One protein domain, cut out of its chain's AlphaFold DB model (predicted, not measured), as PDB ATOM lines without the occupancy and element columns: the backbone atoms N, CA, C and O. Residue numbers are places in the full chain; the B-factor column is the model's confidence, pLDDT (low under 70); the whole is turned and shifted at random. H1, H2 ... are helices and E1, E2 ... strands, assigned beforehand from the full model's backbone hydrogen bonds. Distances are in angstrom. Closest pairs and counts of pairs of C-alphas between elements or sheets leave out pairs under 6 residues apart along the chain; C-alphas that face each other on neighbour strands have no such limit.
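AT A GLANCE: This is residues 25 to 79 of the 92 residues of an uncharacterized protein of Salmonella enterica subsp. enterica serovar 4,[5],12:b:- (UniProt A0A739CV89). A twisted antiparallel three-stranded sheet, E1 - E2 - E3, has the short helix H1 near one end; past E3 a loosely joined second part, H2 and E4, reaches to one side. The 55 printed residues hold E1 H1 E2 E3 H2 E4, mixed in class. The whole is flat, 33 by 28 by 12 A, and only just compact, close to loose, with radius of gyration of the C-alphas 12.1 A.

HOW THE PARTS SIT: E1, residues 27 to 31, is antiparallel to E2, residues 45 to 49, at 150 degrees; N 30 and O 46 are 2.8 A apart. H1, residues 37 to 41, only grazes the sheet with residues 38 to 41. E2 and E3, residues 54 to 59, form a hairpin at 155 degrees; N 47 and O 57 are 2.8 A apart. The sheet is only just strongly twisted, its C-alphas up to 4.0 A off its plane. H2, residues 63 to 68, only just on the sheet, only grazes it with residue 65. The closest C-alphas of H2 and E4, residues 76 to 78, are Thr 63 and Val 78, 6.7 A. E4 pairs with no named strand and is apart from E1, E2, E3 and H1. In H1 and H2 every O i to N i+4 pair is within hydrogen-bond range.

IN THESE COORDINATES: E1 begins at C-alpha 27 (-25.104, 28.560, -39.026) and spans 13.5 A, H1 6.2 A, E2 13.7 A, E3 15.1 A, H2 8.7 A, E4 7.1 A, ending at C-alpha 78 (-6.095, 35.526, -42.065).

THE WHOLE: The C-alphas farthest apart, Ala 52 and Tyr 75, are 35.1 A apart. The printed part has no cut and no long link; no printed residue is under 70 in pLDDT.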
ATOM      1  N   LYS A  25     -24.340  22.963 -38.645       94.50
ATOM      2  CA  LYS A  25     -24.978  23.492 -37.436       94.50
ATOM      3  C   LYS A  25     -26.093  24.483 -37.770       94.50
ATOM      4  O   LYS A  25     -26.507  25.214 -36.884       94.50
ATOM      5  N   HIS A  26     -26.511  24.560 -39.038       96.00
ATOM      6  CA  HIS A  26     -27.462  25.560 -39.523       96.00
ATOM      7  C   HIS A  26     -27.004  27.001 -39.255       96.00
ATOM      8  O   HIS A  26     -27.813  27.884 -38.997       96.00
ATOM      9  N   GLN A  27     -25.697  27.258 -39.333       97.06
ATOM     10  CA  GLN A  27     -25.104  28.560 -39.026       97.06
ATOM     11  C   GLN A  27     -24.378  29.150 -40.236       97.06
ATOM     12  O   GLN A  27     -23.860  28.423 -41.086       97.06
ATOM     13  N   GLN A  28     -24.313  30.481 -40.295       95.94
ATOM     14  CA  GLN A  28     -23.637  31.211 -41.367       95.94
ATOM     15  C   GLN A  28     -22.887  32.433 -40.830       95.94
ATOM     16  O   GLN A  28     -23.427  33.193 -40.028       95.94
ATOM     17  N   VAL A  29     -21.673  32.667 -41.330       95.06
ATOM     18  CA  VAL A  29     -20.917  33.898 -41.095       95.06
ATOM     19  C   VAL A  29     -21.414  34.993 -42.027       95.06
ATOM     20  O   VAL A  29     -21.544  34.831 -43.241       95.06
ATOM     21  N   ARG A  30     -21.641  36.171 -41.464       94.12
ATOM     22  CA  ARG A  30     -21.974  37.389 -42.191       94.12
ATOM     23  C   ARG A  30     -21.104  38.534 -41.690       94.12
ATOM     24  O   ARG A  30     -20.362  38.417 -40.717       94.12
ATOM     25  N   ARG A  31     -21.172  39.654 -42.404       93.56
ATOM     26  CA  ARG A  31     -20.452  40.879 -42.058       93.56
ATOM     27  C   ARG A  31     -21.417  42.040 -41.947       93.56
ATOM     28  O   ARG A  31     -22.340  42.155 -42.759       93.56
ATOM     29  N   PHE A  32     -21.186  42.909 -40.975       93.62
ATOM     30  CA  PHE A  32     -21.846  44.205 -40.958       93.62
ATOM     31  C   PHE A  32     -21.289  45.088 -42.073       93.62
ATOM     32  O   PHE A  32     -20.217  44.844 -42.643       93.62
ATOM     33  N   ARG A  33     -22.037  46.138 -42.414       92.94
ATOM     34  CA  ARG A  33     -21.550  47.147 -43.349       92.94
ATOM     35  C   ARG A  33     -20.350  47.860 -42.724       92.94
ATOM     36  O   ARG A  33     -20.404  48.287 -41.576       92.94
ATOM     37  N   ALA A  34     -19.283  48.031 -43.502       88.25
ATOM     38  CA  ALA A  34     -18.101  48.754 -43.046       88.25
ATOM     39  C   ALA A  34     -18.476  50.157 -42.531       88.25
ATOM     40  O   ALA A  34     -19.174  50.908 -43.214       88.25
ATOM     41  N   GLY A  35     -18.015  50.485 -41.321       88.50
ATOM     42  CA  GLY A  35     -18.258  51.772 -40.668       88.50
ATOM     43  C   GLY A  35     -19.643  51.949 -40.035       88.50
ATOM     44  O   GLY A  35     -19.901  53.034 -39.509       88.50
ATOM     45  N   SER A  36     -20.513  50.932 -40.057       93.88
ATOM     46  CA  SER A  36     -21.816  50.999 -39.383       93.88
ATOM     47  C   SER A  36     -21.676  51.054 -37.856       93.88
ATOM     48  O   SER A  36     -20.615  50.750 -37.305       93.88
ATOM     49  N   ALA A  37     -22.739  51.474 -37.165       95.38
ATOM     50  CA  ALA A  37     -22.751  51.523 -35.702       95.38
ATOM     51  C   ALA A  37     -22.599  50.116 -35.103       95.38
ATOM     52  O   ALA A  37     -21.819  49.920 -34.177       95.38
ATOM     53  N   GLU A  38     -23.256  49.129 -35.707       93.44
ATOM     54  CA  GLU A  38     -23.183  47.720 -35.327       93.44
ATOM     55  C   GLU A  38     -21.764  47.179 -35.492       93.44
ATOM     56  O   GLU A  38     -21.250  46.550 -34.576       93.44
ATOM     57  N   ALA A  39     -21.096  47.499 -36.607       92.06
ATOM     58  CA  ALA A  39     -19.714  47.086 -36.831       92.06
ATOM     59  C   ALA A  39     -18.751  47.654 -35.775       92.06
ATOM     60  O   ALA A  39     -17.756  47.017 -35.450       92.06
ATOM     61  N   LYS A  40     -19.031  48.853 -35.245       90.19
ATOM     62  CA  LYS A  40     -18.236  49.477 -34.174       90.19
ATOM     63  C   LYS A  40     -18.559  48.920 -32.788       90.19
ATOM     64  O   LYS A  40     -17.707  48.977 -31.911       90.19
ATOM     65  N   GLN A  41     -19.788  48.456 -32.579       92.75
ATOM     66  CA  GLN A  41     -20.274  48.002 -31.277       92.75
ATOM     67  C   GLN A  41     -20.061  46.501 -31.053       92.75
ATOM     68  O   GLN A  41     -19.730  46.093 -29.945       92.75
ATOM     69  N   TYR A  42     -20.267  45.690 -32.088       90.69
ATOM     70  CA  TYR A  42     -20.265  44.226 -32.017       90.69
ATOM     71  C   TYR A  42     -19.118  43.591 -32.817       90.69
ATOM     72  O   TYR A  42     -18.945  42.374 -32.820       90.69
ATOM     73  N   GLY A  43     -18.332  44.414 -33.503       91.06
ATOM     74  CA  GLY A  43     -17.278  43.981 -34.405       91.06
ATOM     75  C   GLY A  43     -17.772  43.719 -35.824       91.06
ATOM     76  O   GLY A  43     -18.959  43.805 -36.135       91.06
ATOM     77  N   ARG A  44     -16.835  43.461 -36.739       91.62
ATOM     78  CA  ARG A  44     -17.095  43.419 -38.190       91.62
ATOM     79  C   ARG A  44     -17.917  42.216 -38.645       91.62
ATOM     80  O   ARG A  44     -18.630  42.320 -39.651       91.62
ATOM     81  N   PHE A  45     -17.799  41.092 -37.950       93.31
ATOM     82  CA  PHE A  45     -18.386  39.819 -38.341       93.31
ATOM     83  C   PHE A  45     -19.376  39.321 -37.300       93.31
ATOM     84  O   PHE A  45     -19.288  39.628 -36.112       93.31
ATOM     85  N   TYR A  46     -20.319  38.510 -37.757       95.50
ATOM     86  CA  TYR A  46     -21.285  37.852 -36.893       95.50
ATOM     87  C   TYR A  46     -21.687  36.499 -37.467       95.50
ATOM     88  O   TYR A  46     -21.610  36.283 -38.676       95.50
ATOM     89  N   ILE A  47     -22.119  35.594 -36.596       96.25
ATOM     90  CA  ILE A  47     -22.715  34.315 -36.974       96.25
ATOM     91  C   ILE A  47     -24.211  34.395 -36.708       96.25
ATOM     92  O   ILE A  47     -24.639  34.835 -35.637       96.25
ATOM     93  N   VAL A  48     -24.994  33.962 -37.688       97.12
ATOM     94  CA  VAL A  48     -26.446  33.834 -37.594       97.12
ATOM     95  C   VAL A  48     -26.830  32.358 -37.588       97.12
ATOM     96  O   VAL A  48     -26.273  31.573 -38.361       97.12
ATOM     97  N   ASP A  49     -27.772  31.988 -36.728       96.94
ATOM     98  CA  ASP A  49     -28.536  30.754 -36.864       96.94
ATOM     99  C   ASP A  49     -29.548  30.938 -38.000       96.94
ATOM    100  O   ASP A  49     -30.375  31.848 -37.980       96.94
ATOM    101  N   THR A  50     -29.431  30.117 -39.036       95.06
ATOM    102  CA  THR A  50     -30.226  30.239 -40.262       95.06
ATOM    103  C   THR A  50     -31.646  29.701 -40.130       95.06
ATOM    104  O   THR A  50     -32.470  30.035 -40.974       95.06
ATOM    105  N   GLU A  51     -31.953  28.915 -39.094       95.50
ATOM    106  CA  GLU A  51     -33.313  28.431 -38.837       95.50
ATOM    107  C   GLU A  51     -34.111  29.447 -38.018       95.50
ATOM    108  O   GLU A  51     -35.268  29.723 -38.327       95.50
ATOM    109  N   ALA A  52     -33.483  30.037 -36.999       94.75
ATOM    110  CA  ALA A  52     -34.107  31.033 -36.131       94.75
ATOM    111  C   ALA A  52     -33.952  32.481 -36.632       94.75
ATOM    112  O   ALA A  52     -34.567  33.386 -36.070       94.75
ATOM    113  N   GLU A  53     -33.107  32.713 -37.642       93.38
ATOM    114  CA  GLU A  53     -32.692  34.039 -38.134       93.38
ATOM    115  C   GLU A  53     -32.125  34.957 -37.032       93.38
ATOM    116  O   GLU A  53     -32.296  36.178 -37.051       93.38
ATOM    117  N   GLN A  54     -31.413  34.378 -36.061       95.75
ATOM    118  CA  GLN A  54     -30.892  35.092 -34.891       95.75
ATOM    119  C   GLN A  54     -29.370  35.165 -34.885       95.75
ATOM    120  O   GLN A  54     -28.680  34.201 -35.210       95.75
ATOM    121  N   ILE A  55     -28.830  36.313 -34.470       95.50
ATOM    122  CA  ILE A  55     -27.391  36.461 -34.234       95.50
ATOM    123  C   ILE A  55     -27.026  35.683 -32.971       95.50
ATOM    124  O   ILE A  55     -27.566  35.953 -31.900       95.50
ATOM    125  N   ILE A  56     -26.077  34.759 -33.095       96.12
ATOM    126  CA  ILE A  56     -25.613  33.918 -31.982       96.12
ATOM    127  C   ILE A  56     -24.185  34.248 -31.535       96.12
ATOM    128  O   ILE A  56     -23.791  33.902 -30.426       96.12
ATOM    129  N   ALA A  57     -23.399  34.917 -32.385       94.69
ATOM    130  CA  ALA A  57     -22.046  35.350 -32.056       94.69
ATOM    131  C   ALA A  57     -21.643  36.583 -32.871       94.69
ATOM    132  O   ALA A  57     -22.085  36.757 -34.006       94.69
ATOM    133  N   THR A  58     -20.767  37.413 -32.306       94.62
ATOM    134  CA  THR A  58     -20.202  38.612 -32.949       94.62
ATOM    135  C   THR A  58     -18.712  38.714 -32.622       94.62
ATOM    136  O   THR A  58     -18.305  38.249 -31.555       94.62
ATOM    137  N   ALA A  59     -17.897  39.216 -33.551       88.88
ATOM    138  CA  ALA A  59     -16.457  39.384 -33.363       88.88
ATOM    139  C   ALA A  59     -15.858  40.383 -34.366       88.88
ATOM    140  O   ALA A  59     -16.336  40.534 -35.493       88.88
ATOM    141  N   ASP A  60     -14.750  41.016 -33.975       86.75
ATOM    142  CA  ASP A  60     -13.917  41.818 -34.878       86.75
ATOM    143  C   ASP A  60     -13.119  40.967 -35.870       86.75
ATOM    144  O   ASP A  60     -12.924  41.387 -37.013       86.75
ATOM    145  N   GLU A  61     -12.699  39.774 -35.440       88.19
ATOM    146  CA  GLU A  61     -11.842  38.853 -36.190       88.19
ATOM    147  C   GLU A  61     -12.463  37.446 -36.258       88.19
ATOM    148  O   GLU A  61     -12.889  36.887 -35.243       88.19
ATOM    149  N   ILE A  62     -12.478  36.827 -37.443       89.44
ATOM    150  CA  ILE A  62     -12.982  35.458 -37.649       89.44
ATOM    151  C   ILE A  62     -11.984  34.385 -37.205       89.44
ATOM    152  O   ILE A  62     -12.386  33.238 -36.987       89.44
ATOM    153  N   THR A  63     -10.699  34.725 -37.039       88.19
ATOM    154  CA  THR A  63      -9.635  33.784 -36.646       88.19
ATOM    155  C   THR A  63      -9.986  32.993 -35.383       88.19
ATOM    156  O   THR A  63      -9.716  31.791 -35.320       88.19
ATOM    157  N   THR A  64     -10.632  33.618 -34.396       84.56
ATOM    158  CA  THR A  64     -11.059  32.937 -33.163       84.56
ATOM    159  C   THR A  64     -12.035  31.801 -33.461       84.56
ATOM    160  O   THR A  64     -11.814  30.670 -33.031       84.56
ATOM    161  N   TRP A  65     -13.068  32.052 -34.269       91.88
ATOM    162  CA  TRP A  65     -14.024  31.017 -34.669       91.88
ATOM    163  C   TRP A  65     -13.388  29.952 -35.553       91.88
ATOM    164  O   TRP A  65     -13.674  28.771 -35.391       91.88
ATOM    165  N   MET A  66     -12.476  30.340 -36.446       92.06
ATOM    166  CA  MET A  66     -11.760  29.376 -37.278       92.06
ATOM    167  C   MET A  66     -10.929  28.391 -36.453       92.06
ATOM    168  O   MET A  66     -10.844  27.223 -36.829       92.06
ATOM    169  N   LYS A  67     -10.327  28.835 -35.343       89.56
ATOM    170  CA  LYS A  67      -9.608  27.948 -34.417       89.56
ATOM    171  C   LYS A  67     -10.567  27.031 -33.665       89.56
ATOM    172  O   LYS A  67     -10.332  25.828 -33.628       89.56
ATOM    173  N   THR A  68     -11.661  27.577 -33.133       90.12
ATOM    174  CA  THR A  68     -12.689  26.798 -32.420       90.12
ATOM    175  C   THR A  68     -13.295  25.704 -33.298       90.12
ATOM    176  O   THR A  68     -13.456  24.570 -32.856       90.12
ATOM    177  N   GLU A  69     -13.572  26.014 -34.563       91.56
ATOM    178  CA  GLU A  69     -14.120  25.065 -35.537       91.56
ATOM    179  C   GLU A  69     -13.038  24.195 -36.213       91.56
ATOM    180  O   GLU A  69     -13.346  23.403 -37.104       91.56
ATOM    181  N   ASN A  70     -11.766  24.327 -35.807       90.38
ATOM    182  CA  ASN A  70     -10.614  23.603 -36.363       90.38
ATOM    183  C   ASN A  70     -10.489  23.726 -37.901       90.38
ATOM    184  O   ASN A  70     -10.150  22.778 -38.615       90.38
ATOM    185  N   VAL A  71     -10.794  24.917 -38.422       91.12
ATOM    186  CA  VAL A  71     -10.847  25.256 -39.855       91.12
ATOM    187  C   VAL A  71      -9.511  25.795 -40.374       91.12
ATOM    188  O   VAL A  71      -9.229  25.723 -41.574       91.12
ATOM    189  N   ILE A  72      -8.689  26.344 -39.480       87.50
ATOM    190  CA  ILE A  72      -7.374  26.915 -39.777       87.50
ATOM    191  C   ILE A  72      -6.289  26.150 -39.016       87.50
ATOM    192  O   ILE A  72      -6.512  25.705 -37.892       87.50
ATOM    193  N   LYS A  73      -5.118  25.968 -39.630       85.25
ATOM    194  CA  LYS A  73      -3.946  25.382 -38.964       85.25
ATOM    195  C   LYS A  73      -3.176  26.432 -38.170       85.25
ATOM    196  O   LYS A  73      -3.225  27.612 -38.493       85.25
ATOM    197  N   ASP A  74      -2.372  25.993 -37.204       81.12
ATOM    198  CA  ASP A  74      -1.562  26.893 -36.363       81.12
ATOM    199  C   ASP A  74      -0.563  27.752 -37.159       81.12
ATOM    200  O   ASP A  74      -0.150  28.817 -36.711       81.12
ATOM    201  N   TYR A  75      -0.180  27.298 -38.357       79.88
ATOM    202  CA  TYR A  75       0.710  28.018 -39.271       79.88
ATOM    203  C   TYR A  75      -0.034  28.867 -40.318       79.88
ATOM    204  O   TYR A  75       0.611  29.489 -41.162       79.88
ATOM    205  N   GLU A  76      -1.367  28.884 -40.318       83.25
ATOM    206  CA  GLU A  76      -2.178  29.714 -41.209       83.25
ATOM    207  C   GLU A  76      -2.650  30.986 -40.486       83.25
ATOM    208  O   GLU A  76      -2.946  30.967 -39.293       83.25
ATOM    209  N   PHE A  77      -2.738  32.106 -41.206       83.50
ATOM    210  CA  PHE A  77      -3.269  33.360 -40.662       83.50
ATOM    211  C   PHE A  77      -4.112  34.108 -41.692       83.50
ATOM    212  O   PHE A  77      -3.794  34.107 -42.887       83.50
ATOM    213  N   VAL A  78      -5.183  34.751 -41.221       87.31
ATOM    214  CA  VAL A  78      -6.095  35.526 -42.065       87.31
ATOM    215  C   VAL A  78      -5.481  36.888 -42.382       87.31
ATOM    216  O   VAL A  78      -4.988  37.601 -41.515       87.31
ATOM    217  N   GLU A  79      -5.468  37.250 -43.657       83.94
ATOM    218  CA  GLU A  79      -5.034  38.558 -44.125       83.94
ATOM    219  C   GLU A  79      -5.903  39.667 -43.536       83.94
ATOM    220  O   GLU A  79      -7.119  39.648 -43.700       83.94
TER     221      GLU A  79